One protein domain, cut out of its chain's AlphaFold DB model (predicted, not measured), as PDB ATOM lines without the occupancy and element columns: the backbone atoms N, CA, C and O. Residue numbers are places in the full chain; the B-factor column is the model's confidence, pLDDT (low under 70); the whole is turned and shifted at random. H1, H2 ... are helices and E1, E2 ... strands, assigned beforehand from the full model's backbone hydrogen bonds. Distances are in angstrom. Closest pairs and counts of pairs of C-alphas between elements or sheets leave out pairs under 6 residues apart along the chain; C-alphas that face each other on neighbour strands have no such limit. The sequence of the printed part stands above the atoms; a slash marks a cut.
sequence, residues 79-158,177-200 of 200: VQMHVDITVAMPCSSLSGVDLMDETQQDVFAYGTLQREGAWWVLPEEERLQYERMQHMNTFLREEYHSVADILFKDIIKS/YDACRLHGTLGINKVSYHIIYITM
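What this domain is: This is residues 79 to 158 and 177 to 200 of the 200 residues of the protein "Endoplasmic reticulum-Golgi intermediate compartment protein 2" of Ceratitis capitata (UniProt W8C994). A small body of two antiparallel sheets, partly face to face, has a long helical arm: the twisted sheet E1, E4, E3 has the small sheet of E2 and E5 over one face, with the short H1 at its level. H2 and H3 form the arm, meeting at a corner; residues 131 to 139 and 149 to 158 are among those that stick out. The 104 printed residues run E1 E2 H1 E3 H2 H3 E4 E5, mixed helices and strands. The whole is loose, radius of gyration of the C-alphas 17.1 A, spanning 43 by 39 by 24 A.

Where its parts are: Find C-alpha 79 at (33.255, 91.067, 75.720); E1 runs from there to residue 87, 24.4 A. Next come E2, residues 96 to 101, H1, 107 to 110, and E3, 114 to 118. At C-alpha 124, (4.900, 91.696, 97.004), H2 begins, reaching residue 142 after 26.9 A. H3 is residues 147 to 157, E4 179 to 189, 29.3 A, bending by 59 degrees at residue 185, and E5 194 to 199, ending at (17.207, 109.850, 76.698).

How they stand to each other: Look first at inner strand E4: it is antiparallel to E1, N 81 and O 186 at 2.8 A, and to E3, N 116 and O 181 at 2.9 A. This sheet is strongly twisted. E2 and E5 are antiparallel, N 98 and O 197 at 2.8 A; E2 and E4 are near each other, with 6 pairs of C-alphas within 10 A. H1 stands at the sheet's level, height 2.9 A; its closest C-alphas to E4 are Tyr 110 and Gly 187, 5.3 A. H2 and H3 are close but not clearly touching, C-alphas of Leu 140 and Val 147 at 7.1 A, a steep tilt of 65 degrees. H2 is apart from E1 and E4. In H2 and H3 every O i to N i+4 pair is within hydrogen-bond range; H1 is too short for one.

The domain as a whole: The C-alphas farthest apart, Ser 93 and Lys 157, are 45.7 A apart. Residues 159 to 176 are not printed, a gap of 38.0 A between C-alphas 158 and 177. Of the links printed whole, none is long. Look for pLDDT under 70 at residues 104 to 111, 143 to 158 and 192.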
ATOM      1  N   VAL A  79      33.909  91.635  74.541       82.50
ATOM      2  CA  VAL A  79      33.255  91.067  75.720       82.50
ATOM      3  C   VAL A  79      31.743  91.139  75.541       82.50
ATOM      4  O   VAL A  79      31.199  92.161  75.129       82.50
ATOM      5  N   GLN A  80      31.047  90.049  75.860       85.12
ATOM      6  CA  GLN A  80      29.585  90.033  75.872       85.12
ATOM      7  C   GLN A  80      29.074  90.575  77.210       85.12
ATOM      8  O   GLN A  80      29.227  89.940  78.253       85.12
ATOM      9  N   MET A  81      28.448  91.748  77.178       84.19
ATOM     10  CA  MET A  81      27.771  92.340  78.324       84.19
ATOM     11  C   MET A  81      26.287  91.976  78.292       84.19
ATOM     12  O   MET A  81      25.576  92.287  77.333       84.19
ATOM     13  N   HIS A  82      25.811  91.339  79.359       87.88
ATOM     14  CA  HIS A  82      24.390  91.089  79.580       87.88
ATOM     15  C   HIS A  82      23.795  92.259  80.362       87.88
ATOM     16  O   HIS A  82      24.219  92.531  81.486       87.88
ATOM     17  N   VAL A  83      22.819  92.941  79.773       86.62
ATOM     18  CA  VAL A  83      22.142  94.083  80.394       86.62
ATOM     19  C   VAL A  83      20.684  93.713  80.624       86.62
ATOM     20  O   VAL A  83      20.043  93.165  79.730       86.62
ATOM     21  N   ASP A  84      20.176  94.007  81.819       89.50
ATOM     22  CA  ASP A  84      18.758  93.927  82.173       89.50
ATOM     23  C   ASP A  84      18.453  95.049  83.171       89.50
ATOM     24  O   ASP A  84      18.855  94.995  84.334       89.50
ATOM     25  N   ILE A  85      17.838  96.125  82.684       88.75
ATOM     26  CA  ILE A  85      17.577  97.347  83.451       88.75
ATOM     27  C   ILE A  85      16.113  97.722  83.273       88.75
ATOM     28  O   ILE A  85      15.603  97.731  82.159       88.75
ATOM     29  N   THR A  86      15.439  98.086  84.360       89.25
ATOM     30  CA  THR A  86      14.074  98.625  84.312       89.25
ATOM     31  C   THR A  86      14.088 100.094  84.708       89.25
ATOM     32  O   THR A  86      14.656 100.454  85.736       89.25
ATOM     33  N   VAL A  87      13.470 100.944  83.892       90.94
ATOM     34  CA  VAL A  87      13.396 102.396  84.103       90.94
ATOM     35  C   VAL A  87      11.951 102.798  84.371       90.94
ATOM     36  O   VAL A  87      11.056 102.338  83.665       90.94
ATOM     37  N   ALA A  88      11.726 103.679  85.347       90.75
ATOM     38  CA  ALA A  88      10.413 104.207  85.740       90.75
ATOM     39  C   ALA A  88       9.831 105.218  84.725       90.75
ATOM     40  O   ALA A  88       9.537 106.365  85.059       90.75
ATOM     41  N   MET A  89       9.738 104.819  83.459       88.44
ATOM     42  CA  MET A  89       9.153 105.604  82.376       88.44
ATOM     43  C   MET A  89       8.505 104.678  81.338       88.44
ATOM     44  O   MET A  89       9.021 103.585  81.093       88.44
ATOM     45  N   PRO A  90       7.414 105.096  80.673       87.94
ATOM     46  CA  PRO A  90       6.799 104.291  79.627       87.94
ATOM     47  C   PRO A  90       7.724 104.194  78.407       87.94
ATOM     48  O   PRO A  90       8.316 105.189  77.988       87.94
ATOM     49  N   CYS A  91       7.785 103.022  77.768       85.88
ATOM     50  CA  CYS A  91       8.649 102.809  76.597       85.88
ATOM     51  C   CYS A  91       8.351 103.751  75.413       85.88
ATOM     52  O   CYS A  91       9.216 103.951  74.567       85.88
ATOM     53  N   SER A  92       7.147 104.336  75.338       84.75
ATOM     54  CA  SER A  92       6.770 105.318  74.309       84.75
ATOM     55  C   SER A  92       7.440 106.683  74.480       84.75
ATOM     56  O   SER A  92       7.543 107.431  73.516       84.75
ATOM     57  N   SER A  93       7.839 107.027  75.706       85.44
ATOM     58  CA  SER A  93       8.496 108.296  76.044       85.44
ATOM     59  C   SER A  93      10.018 108.169  76.093       85.44
ATOM     60  O   SER A  93      10.680 109.085  76.549       85.44
ATOM     61  N   LEU A  94      10.557 107.024  75.677       83.19
ATOM     62  CA  LEU A  94      11.986 106.773  75.591       83.19
ATOM     63  C   LEU A  94      12.429 106.990  74.143       83.19
ATOM     64  O   LEU A  94      12.279 106.088  73.311       83.19
ATOM     65  N   SER A  95      12.968 108.176  73.849       77.31
ATOM     66  CA  SER A  95      13.467 108.524  72.513       77.31
ATOM     67  C   SER A  95      14.621 107.616  72.072       77.31
ATOM     68  O   SER A  95      14.649 107.165  70.925       77.31
ATOM     69  N   GLY A  96      15.523 107.258  72.991       76.56
ATOM     70  CA  GLY A  96      16.640 106.363  72.701       76.56
ATOM     71  C   GLY A  96      17.414 105.924  73.941       76.56
ATOM     72  O   GLY A  96      17.488 106.632  74.945       76.56
ATOM     73  N   VAL A  97      18.012 104.743  73.846       80.44
ATOM     74  CA  VAL A  97      19.132 104.338  74.701       80.44
ATOM     75  C   VAL A  97      20.369 104.585  73.854       80.44
ATOM     76  O   VAL A  97      20.306 104.301  72.664       80.44
ATOM     77  N   ASP A  98      21.434 105.128  74.426       79.12
ATOM     78  CA  ASP A  98      22.723 105.321  73.765       79.12
ATOM     79  C   ASP A  98      23.840 104.690  74.601       79.12
ATOM     80  O   ASP A  98      23.832 104.771  75.832       79.12
ATOM     81  N   LEU A  99      24.753 103.984  73.940       77.62
ATOM     82  CA  LEU A  99      25.866 103.266  74.553       77.62
ATOM     83  C   LEU A  99      27.157 103.846  74.002       77.62
ATOM     84  O   LEU A  99      27.505 103.613  72.846       77.62
ATOM     85  N   MET A 100      27.870 104.560  74.868       77.25
ATOM     86  CA  MET A 100      29.089 105.262  74.509       77.25
ATOM     87  C   MET A 100      30.291 104.646  75.222       77.25
ATOM     88  O   MET A 100      30.302 104.484  76.448       77.25
ATOM     89  N   ASP A 101      31.310 104.325  74.437       74.38
ATOM     90  CA  ASP A 101      32.632 103.897  74.894       74.38
ATOM     91  C   ASP A 101      33.581 105.118  75.015       74.38
ATOM     92  O   ASP A 101      33.280 106.206  74.513       74.38
ATOM     93  N   GLU A 102      34.751 104.960  75.640       74.69
ATOM     94  CA  GLU A 102      35.848 105.938  75.666       74.69
ATOM     95  C   GLU A 102      36.205 106.447  74.259       74.69
ATOM     96  O   GLU A 102      36.615 107.594  74.076       74.69
ATOM     97  N   THR A 103      36.016 105.593  73.249       70.81
ATOM     98  CA  THR A 103      36.250 105.889  71.829       70.81
ATOM     99  C   THR A 103      35.188 106.797  71.199       70.81
ATOM    100  O   THR A 103      35.319 107.164  70.030       70.81
ATOM    101  N   GLN A 104      34.146 107.172  71.951       68.56
ATOM    102  CA  GLN A 104      32.979 107.929  71.489       68.56
ATOM    103  C   GLN A 104      32.281 107.316  70.261       68.56
ATOM    104  O   GLN A 104      31.645 108.019  69.471       68.56
ATOM    105  N   GLN A 105      32.424 106.004  70.073       67.44
ATOM    106  CA  GLN A 105      31.731 105.264  69.028       67.44
ATOM    107  C   GLN A 105      30.458 104.647  69.587       67.44
ATOM    108  O   GLN A 105      30.465 104.049  70.662       67.44
ATOM    109  N   ASP A 106      29.383 104.776  68.816       66.19
ATOM    110  CA  ASP A 106      28.109 104.149  69.124       66.19
ATOM    111  C   ASP A 106      28.221 102.619  68.964       66.19
ATOM    112  O   ASP A 106      28.588 102.094  67.903       66.19
ATOM    113  N   VAL A 107      27.939 101.895  70.048       64.81
ATOM    114  CA  VAL A 107      28.153 100.444  70.166       64.81
ATOM    115  C   VAL A 107      26.954  99.630  69.633       64.81
ATOM    116  O   VAL A 107      27.021  98.397  69.566       64.81
ATOM    117  N   PHE A 108      25.876 100.270  69.152       61.22
ATOM    118  CA  PHE A 108      24.691  99.561  68.622       61.22
ATOM    119  C   PHE A 108      24.938  98.672  67.401       61.22
ATOM    120  O   PHE A 108      24.097  97.833  67.072       61.22
ATOM    121  N   ALA A 109      26.092  98.785  66.744       56.44
ATOM    122  CA  ALA A 109      26.455  97.914  65.628       56.44
ATOM    123  C   ALA A 109      26.609  96.424  66.023       56.44
ATOM    124  O   ALA A 109      26.643  95.569  65.136       56.44
ATOM    125  N   TYR A 110      26.688  96.094  67.321       55.38
ATOM    126  CA  TYR A 110      27.087  94.759  67.796       55.38
ATOM    127  C   TYR A 110      26.062  94.047  68.700       55.38
ATOM    128  O   TYR A 110      26.386  93.021  69.300       55.38
ATOM    129  N   GLY A 111      24.824  94.546  68.780       62.59
ATOM    130  CA  GLY A 111      23.718  93.888  69.485       62.59
ATOM    131  C   GLY A 111      22.499  94.796  69.654       62.59
ATOM    132  O   GLY A 111      22.628  96.010  69.761       62.59
ATOM    133  N   THR A 112      21.296  94.218  69.679       70.25
ATOM    134  CA  THR A 112      20.051  94.977  69.876       70.25
ATOM    135  C   THR A 112      19.561  94.842  71.313       70.25
ATOM    136  O   THR A 112      19.277  93.729  71.759       70.25
ATOM    137  N   LEU A 113      19.392  95.966  72.015       81.19
ATOM    138  CA  LEU A 113      18.616  96.000  73.255       81.19
ATOM    139  C   LEU A 113      17.123  95.936  72.926       81.19
ATOM    140  O   LEU A 113      16.606  96.743  72.150       81.19
ATOM    141  N   GLN A 114      16.427  94.977  73.526       85.19
ATOM    142  CA  GLN A 114      14.983  94.846  73.414       85.19
ATOM    143  C   GLN A 114      14.297  95.695  74.484       85.19
ATOM    144  O   GLN A 114      14.739  95.762  75.632       85.19
ATOM    145  N   ARG A 115      13.211  96.355  74.074       85.25
ATOM    146  CA  ARG A 115      12.344  97.160  74.936       85.25
ATOM    147  C   ARG A 115      11.080  96.371  75.230       85.25
ATOM    148  O   ARG A 115      10.349  96.029  74.304       85.25
ATOM    149  N   GLU A 116      10.810  96.142  76.503       86.94
ATOM    150  CA  GLU A 116       9.579  95.516  76.980       86.94
ATOM    151  C   GLU A 116       8.860  96.457  77.944       86.94
ATOM    152  O   GLU A 116       9.478  97.053  78.826       86.94
ATOM    153  N   GLY A 117       7.543  96.595  77.783       86.12
ATOM    154  CA  GLY A 117       6.718  97.283  78.772       86.12
ATOM    155  C   GLY A 117       6.716  96.497  80.080       86.12
ATOM    156  O   GLY A 117       6.502  95.284  80.074       86.12
ATOM    157  N   ALA A 118       6.963  97.181  81.193       85.38
ATOM    158  CA  ALA A 118       6.994  96.585  82.522       85.38
ATOM    159  C   ALA A 118       6.218  97.447  83.524       85.38
ATOM    160  O   ALA A 118       5.885  98.602  83.252       85.38
ATOM    161  N   TRP A 119       5.928  96.867  84.686       86.56
ATOM    162  CA  TRP A 119       5.394  97.604  85.826       86.56
ATOM    163  C   TRP A 119       6.537  97.997  86.754       86.56
ATOM    164  O   TRP A 119       7.377  97.160  87.086       86.56
ATOM    165  N   TRP A 120       6.576  99.260  87.177       88.69
ATOM    166  CA  TRP A 120       7.584  99.746  88.120       88.69
ATOM    167  C   TRP A 120       7.441  99.074  89.486       88.69
ATOM    168  O   TRP A 120       8.425  98.727  90.141       88.69
ATOM    169  N   VAL A 121       6.195  98.880  89.919       87.00
ATOM    170  CA  VAL A 121       5.885  98.238  91.193       87.00
ATOM    171  C   VAL A 121       5.862  96.726  91.005       87.00
ATOM    172  O   VAL A 121       4.971  96.181  90.352       87.00
ATOM    173  N   LEU A 122       6.827  96.042  91.620       84.62
ATOM    174  CA  LEU A 122       6.845  94.584  91.667       84.62
ATOM    175  C   LEU A 122       5.748  94.060  92.615       84.62
ATOM    176  O   LEU A 122       5.525  94.650  93.679       84.62
ATOM    177  N   PRO A 123       5.110  92.917  92.294       85.12
ATOM    178  CA  PRO A 123       4.267  92.188  93.237       85.12
ATOM    179  C   PRO A 123       5.010  91.892  94.545       85.12
ATOM    180  O   PRO A 123       6.218  91.657  94.538       85.12
ATOM    181  N   GLU A 124       4.293  91.844  95.670       87.75
ATOM    182  CA  GLU A 124       4.900  91.696  97.004       87.75
ATOM    183  C   GLU A 124       5.808  90.459  97.125       87.75
ATOM    184  O   GLU A 124       6.913  90.550  97.663       87.75
ATOM    185  N   GLU A 125       5.388  89.326  96.554       85.31
ATOM    186  CA  GLU A 125       6.187  88.096  96.536       85.31
ATOM    187  C   GLU A 125       7.508  88.263  95.768       85.31
ATOM    188  O   GLU A 125       8.558  87.799  96.219       85.31
ATOM    189  N   GLU A 126       7.473  88.931  94.612       82.75
ATOM    190  CA  GLU A 126       8.652  89.156  93.769       82.75
ATOM    191  C   GLU A 126       9.579  90.200  94.383       82.75
ATOM    192  O   GLU A 126      10.798  90.014  94.392       82.75
ATOM    193  N   ARG A 127       9.008  91.252  94.977       87.69
ATOM    194  CA  ARG A 127       9.751  92.281  95.703       87.69
ATOM    195  C   ARG A 127      10.547  91.676  96.857       87.69
ATOM    196  O   ARG A 127      11.740  91.936  96.964       87.69
ATOM    197  N   LEU A 128       9.930  90.807  97.663       92.00
ATOM    198  CA  LEU A 128      10.614  90.140  98.777       92.00
ATOM    199  C   LEU A 128      11.767  89.245  98.288       92.00
ATOM    200  O   LEU A 128      12.833  89.181  98.905       92.00
ATOM    201  N   GLN A 129      11.571  88.539  97.169       88.44
ATOM    202  CA  GLN A 129      12.631  87.731  96.563       88.44
ATOM    203  C   GLN A 129      13.772  88.596  96.031       88.44
ATOM    204  O   GLN A 129      14.938  88.242  96.219       88.44
ATOM    205  N   TYR A 130      13.447  89.709  95.377       87.88
ATOM    206  CA  TYR A 130      14.421  90.667  94.875       87.88
ATOM    207  C   TYR A 130      15.242  91.277  96.019       87.88
ATOM    208  O   TYR A 130      16.467  91.226  95.971       87.88
ATOM    209  N   GLU A 131      14.591  91.738  97.090       92.38
ATOM    210  CA  GLU A 131      15.248  92.292  98.283       92.38
ATOM    211  C   GLU A 131      16.175  91.267  98.949       92.38
ATOM    212  O   GLU A 131      17.313  91.589  99.294       92.38
ATOM    213  N   ARG A 132      15.738  90.005  99.065       92.25
ATOM    214  CA  ARG A 132      16.590  88.921  99.576       92.25
ATOM    215  C   ARG A 132      17.832  88.730  98.705       92.25
ATOM    216  O   ARG A 132      18.930  88.595  99.237       92.25
ATOM    217  N   MET A 133      17.665  88.701  97.385       87.94
ATOM    218  CA  MET A 133      18.782  88.537  96.448       87.94
ATOM    219  C   MET A 133      19.736  89.729  96.504       87.94
ATOM    220  O   MET A 133      20.948  89.538  96.528       87.94
ATOM    221  N   GLN A 134      19.205  90.948  96.586       88.75
ATOM    222  CA  GLN A 134      20.000  92.161  96.726       88.75
ATOM    223  C   GLN A 134      20.812  92.143  98.025       88.75
ATOM    224  O   GLN A 134      22.014  92.380  97.982       88.75
ATOM    225  N   HIS A 135      20.187  91.797  99.153       90.56
ATOM    226  CA  HIS A 135      20.869  91.710 100.443       90.56
ATOM    227  C   HIS A 135      22.006  90.681 100.423       90.56
ATOM    228  O   HIS A 135      23.118  90.990 100.847       90.56
ATOM    229  N   MET A 136      21.756  89.493  99.862       84.81
ATOM    230  CA  MET A 136      22.792  88.469  99.694       84.81
ATOM    231  C   MET A 136      23.934  88.960  98.801       84.81
ATOM    232  O   MET A 136      25.096  88.789  99.149       84.81
ATOM    233  N   ASN A 137      23.625  89.607  97.675       83.75
ATOM    234  CA  ASN A 137      24.646  90.130  96.766       83.75
ATOM    235  C   ASN A 137      25.500  91.228  97.419       83.75
ATOM    236  O   ASN A 137      26.714  91.241  97.223       83.75
ATOM    237  N   THR A 138      24.897  92.131  98.196       85.88
ATOM    238  CA  THR A 138      25.634  93.162  98.947       85.88
ATOM    239  C   THR A 138      26.531  92.528 100.005       85.88
ATOM    240  O   THR A 138      27.722  92.823 100.045       85.88
ATOM    241  N   PHE A 139      25.997  91.590 100.791       83.81
ATOM    242  CA  PHE A 139      26.749  90.864 101.814       83.81
ATOM    243  C   PHE A 139      27.975  90.138 101.234       83.81
ATOM    244  O   PHE A 139      29.080  90.253 101.759       83.81
ATOM    245  N   LEU A 140      27.801  89.449 100.099       78.88
ATOM    246  CA  LEU A 140      28.891  88.771  99.391       78.88
ATOM    247  C   LEU A 140      29.965  89.743  98.883       78.88
ATOM    248  O   LEU A 140      31.145  89.397  98.879       78.88
ATOM    249  N   ARG A 141      29.577  90.949  98.448       75.88
ATOM    250  CA  ARG A 141      30.516  91.961  97.942       75.88
ATOM    251  C   ARG A 141      31.307  92.654  99.045       75.88
ATOM    252  O   ARG A 141      32.440  93.025  98.775       75.88
ATOM    253  N   GLU A 142      30.721  92.870 100.218       78.88
ATOM    254  CA  GLU A 142      31.336  93.672 101.285       78.88
ATOM    255  C   GLU A 142      32.139  92.832 102.283       78.88
ATOM    256  O   GLU A 142      33.259  93.204 102.626       78.88
ATOM    257  N   GLU A 143      31.597  91.706 102.754       69.00
ATOM    258  CA  GLU A 143      32.223  90.963 103.855       69.00
ATOM    259  C   GLU A 143      33.186  89.866 103.388       69.00
ATOM    260  O   GLU A 143      34.148  89.551 104.090       69.00
ATOM    261  N   TYR A 144      32.965  89.281 102.207       60.75
ATOM    262  CA  TYR A 144      33.688  88.078 101.797       60.75
ATOM    263  C   TYR A 144      34.132  88.091 100.333       60.75
ATOM    264  O   TYR A 144      33.660  87.308  99.508       60.75
ATOM    265  N   HIS A 145      35.162  88.880 100.027       63.34
ATOM    266  CA  HIS A 145      35.855  88.793  98.736       63.34
ATOM    267  C   HIS A 145      36.449  87.394  98.444       63.34
ATOM    268  O   HIS A 145      36.699  87.078  97.285       63.34
ATOM    269  N   SER A 146      36.635  86.542  99.462       62.97
ATOM    270  CA  SER A 146      37.107  85.152  99.334       62.97
ATOM    271  C   SER A 146      35.994  84.107  99.165       62.97
ATOM    272  O   SER A 146      36.282  82.963  98.820       62.97
ATOM    273  N   VAL A 147      34.716  84.457  99.379       62.72
ATOM    274  CA  VAL A 147      33.596  83.513  99.168       62.72
ATOM    275  C   VAL A 147      33.382  83.228  97.683       62.72
ATOM    276  O   VAL A 147      32.848  82.173  97.346       62.72
ATOM    277  N   ALA A 148      33.887  84.092  96.798       62.34
ATOM    278  CA  ALA A 148      34.018  83.797  95.378       62.34
ATOM    279  C   ALA A 148      34.695  82.434  95.140       62.34
ATOM    280  O   ALA A 148      34.186  81.645  94.354       62.34
ATOM    281  N   ASP A 149      35.749  82.091  95.883       63.16
ATOM    282  CA  ASP A 149      36.487  80.831  95.701       63.16
ATOM    283  C   ASP A 149      35.628  79.606  96.036       63.16
ATOM    284  O   ASP A 149      35.689  78.578  95.357       63.16
ATOM    285  N   ILE A 150      34.795  79.719  97.072       64.19
ATOM    286  CA  ILE A 150      33.892  78.649  97.515       64.19
ATOM    287  C   ILE A 150      32.700  78.546  96.558       64.19
ATOM    288  O   ILE A 150      32.360  77.449  96.117       64.19
ATOM    289  N   LEU A 151      32.113  79.684  96.173       66.25
ATOM    290  CA  LEU A 151      31.018  79.756  95.207       66.25
ATOM    291  C   LEU A 151      31.440  79.221  93.840       66.25
ATOM    292  O   LEU A 151      30.732  78.395  93.280       66.25
ATOM    293  N   PHE A 152      32.589  79.636  93.305       64.44
ATOM    294  CA  PHE A 152      33.078  79.153  92.012       64.44
ATOM    295  C   PHE A 152      33.385  77.660  92.052       64.44
ATOM    296  O   PHE A 152      33.074  76.947  91.100       64.44
ATOM    297  N   LYS A 153      33.922  77.153  93.163       66.50
ATOM    298  CA  LYS A 153      34.141  75.716  93.347       66.50
ATOM    299  C   LYS A 153      32.837  74.919  93.372       66.50
ATOM    300  O   LYS A 153      32.786  73.838  92.779       66.50
ATOM    301  N   ASP A 154      31.804  75.442  94.025       66.88
ATOM    302  CA  ASP A 154      30.485  74.814  94.044       66.88
ATOM    303  C   ASP A 154      29.794  74.921  92.684       66.88
ATOM    304  O   ASP A 154      29.317  73.903  92.208       66.88
ATOM    305  N   ILE A 155      29.842  76.071  92.004       65.56
ATOM    306  CA  ILE A 155      29.273  76.280  90.656       65.56
ATOM    307  C   ILE A 155      29.953  75.386  89.606       65.56
ATOM    308  O   ILE A 155      29.286  74.828  88.742       65.56
ATOM    309  N   ILE A 156      31.277  75.192  89.665       62.03
ATOM    310  CA  ILE A 156      31.980  74.265  88.758       62.03
ATOM    311  C   ILE A 156      31.549  72.810  89.018       62.03
ATOM    312  O   ILE A 156      31.489  72.001  88.090       62.03
ATOM    313  N   LYS A 157      31.237  72.455  90.272       62.53
ATOM    314  CA  LYS A 157      30.727  71.121  90.630       62.53
ATOM    315  C   LYS A 157      29.239  70.955  90.320       62.53
ATOM    316  O   LYS A 157      28.830  69.861  89.929       62.53
ATOM    317  N   SER A 158      28.438  72.001  90.488       58.53
ATOM    318  CA  SER A 158      27.015  72.033  90.186       58.53
ATOM    319  C   SER A 158      26.808  72.652  88.804       58.53
ATOM    320  O   SER A 158      26.580  73.840  88.631       58.53
ATOM    321  N   TYR A 177       1.624 100.392  80.990       75.81
ATOM    322  CA  TYR A 177       2.953 100.163  81.560       75.81
ATOM    323  C   TYR A 177       3.583 101.502  81.972       75.81
ATOM    324  O   TYR A 177       3.699 102.419  81.150       75.81
ATOM    325  N   ASP A 178       3.959 101.619  83.241       87.38
ATOM    326  CA  ASP A 178       4.599 102.798  83.831       87.38
ATOM    327  C   ASP A 178       6.132 102.708  83.801       87.38
ATOM    328  O   ASP A 178       6.808 103.712  84.031       87.38
ATOM    329  N   ALA A 179       6.678 101.542  83.441       89.81
ATOM    330  CA  ALA A 179       8.103 101.296  83.296       89.81
ATOM    331  C   ALA A 179       8.475 100.646  81.952       89.81
ATOM    332  O   ALA A 179       7.651 100.058  81.245       89.81
ATOM    333  N   CYS A 180       9.761 100.736  81.620       89.00
ATOM    334  CA  CYS A 180      10.354 100.123  80.442       89.00
ATOM    335  C   CYS A 180      11.553  99.268  80.845       89.00
ATOM    336  O   CYS A 180      12.500  99.770  81.459       89.00
ATOM    337  N   ARG A 181      11.515  97.984  80.492       90.06
ATOM    338  CA  ARG A 181      12.610  97.036  80.681       90.06
ATOM    339  C   ARG A 181      13.460  96.967  79.418       90.06
ATOM    340  O   ARG A 181      12.962  96.714  78.323       90.06
ATOM    341  N   LEU A 182      14.751  97.187  79.600       89.31
ATOM    342  CA  LEU A 182      15.796  97.134  78.593       89.31
ATOM    343  C   LEU A 182      16.625  95.893  78.856       89.31
ATOM    344  O   LEU A 182      17.325  95.835  79.868       89.31
ATOM    345  N   HIS A 183      16.553  94.915  77.963       89.69
ATOM    346  CA  HIS A 183      17.318  93.690  78.126       89.69
ATOM    347  C   HIS A 183      17.951  93.233  76.814       89.69
ATOM    348  O   HIS A 183      17.432  93.479  75.724       89.69
ATOM    349  N   GLY A 184      19.109  92.592  76.912       88.00
ATOM    350  CA  GLY A 184      19.816  92.093  75.743       88.00
ATOM    351  C   GLY A 184      21.276  91.776  76.021       88.00
ATOM    352  O   GLY A 184      21.757  91.837  77.154       88.00
ATOM    353  N   THR A 185      21.972  91.421  74.947       86.50
ATOM    354  CA  THR A 185      23.410  91.148  74.965       86.50
ATOM    355  C   THR A 185      24.108  92.070  73.990       86.50
ATOM    356  O   THR A 185      23.642  92.246  72.863       86.50
ATOM    357  N   LEU A 186      25.190  92.684  74.451       83.94
ATOM    358  CA  LEU A 186      25.950  93.677  73.706       83.94
ATOM    359  C   LEU A 186      27.405  93.227  73.624       83.94
ATOM    360  O   LEU A 186      28.001  92.881  74.642       83.94
ATOM    361  N   GLY A 187      27.970  93.219  72.416       82.25
ATOM    362  CA  GLY A 187      29.402  93.010  72.211       82.25
ATOM    363  C   GLY A 187      30.156  94.324  72.390       82.25
ATOM    364  O   GLY A 187      30.197  95.126  71.460       82.25
ATOM    365  N   ILE A 188      30.733  94.532  73.570       81.50
ATOM    366  CA  ILE A 188      31.506  95.726  73.925       81.50
ATOM    367  C   ILE A 188      33.012  95.471  73.769       81.50
ATOM    368  O   ILE A 188      33.461  94.323  73.807       81.50
ATOM    369  N   ASN A 189      33.800  96.529  73.592       81.38
ATOM    370  CA  ASN A 189      35.257  96.406  73.517       81.38
ATOM    371  C   ASN A 189      35.862  96.215  74.920       81.38
ATOM    372  O   ASN A 189      35.272  96.603  75.931       81.38
ATOM    373  N   LYS A 190      37.060  95.628  74.991       82.62
ATOM    374  CA  LYS A 190      37.846  95.527  76.231       82.62
ATOM    375  C   LYS A 190      38.505  96.875  76.563       82.62
ATOM    376  O   LYS A 190      39.682  97.088  76.292       82.62
ATOM    377  N   VAL A 191      37.737  97.795  77.134       73.69
ATOM    378  CA  VAL A 191      38.178  99.144  77.553       73.69
ATOM    379  C   VAL A 191      37.841  99.407  79.028       73.69
ATOM    380  O   VAL A 191      37.130  98.620  79.659       73.69
ATOM    381  N   SER A 192      38.351 100.500  79.601       66.94
ATOM    382  CA  SER A 192      38.267 100.772  81.045       66.94
ATOM    383  C   SER A 192      36.885 101.246  81.504       66.94
ATOM    384  O   SER A 192      36.506 100.953  82.641       66.94
ATOM    385  N   TYR A 193      36.117 101.962  80.670       77.00
ATOM    386  CA  TYR A 193      34.767 102.413  81.028       77.00
ATOM    387  C   TYR A 193      33.784 102.457  79.853       77.00
ATOM    388  O   TYR A 193      34.130 102.789  78.729       77.00
ATOM    389  N   HIS A 194      32.513 102.188  80.163       81.19
ATOM    390  CA  HIS A 194      31.381 102.357  79.253       81.19
ATOM    391  C   HIS A 194      30.283 103.152  79.953       81.19
ATOM    392  O   HIS A 194      30.052 102.971  81.153       81.19
ATOM    393  N   ILE A 195      29.585 104.009  79.209       84.44
ATOM    394  CA  ILE A 195      28.496 104.839  79.726       84.44
ATOM    395  C   ILE A 195      27.222 104.544  78.939       84.44
ATOM    396  O   ILE A 195      27.219 104.522  77.712       84.44
ATOM    397  N   ILE A 196      26.125 104.338  79.670       84.00
ATOM    398  CA  ILE A 196      24.791 104.155  79.097       84.00
ATOM    399  C   ILE A 196      24.003 105.440  79.332       84.00
ATOM    400  O   ILE A 196      23.709 105.796  80.475       84.00
ATOM    401  N   TYR A 197      23.649 106.123  78.250       84.69
ATOM    402  CA  TYR A 197      22.781 107.289  78.264       84.69
ATOM    403  C   TYR A 197      21.348 106.868  77.959       84.69
ATOM    404  O   TYR A 197      21.067 106.145  77.007       84.69
ATOM    405  N   ILE A 198      20.418 107.330  78.783       84.06
ATOM    406  CA  ILE A 198      18.994 107.057  78.618       84.06
ATOM    407  C   ILE A 198      18.323 108.400  78.352       84.06
ATOM    408  O   ILE A 198      18.330 109.273  79.220       84.06
ATOM    409  N   THR A 199      17.799 108.579  77.139       80.31
ATOM    410  CA  THR A 199      17.207 109.850  76.698       80.31
ATOM    411  C   THR A 199      15.688 109.765  76.661       80.31
ATOM    412  O   THR A 199      15.118 108.806  76.140       80.31
ATOM    413  N   MET A 200      15.040 110.779  77.234       78.81
ATOM    414  CA  MET A 200      13.586 110.938  77.218       78.81
ATOM    415  C   MET A 200      13.164 111.667  75.947       78.81
ATOM    416  O   MET A 200      13.676 112.785  75.727       78.81
TER     417      MET A 200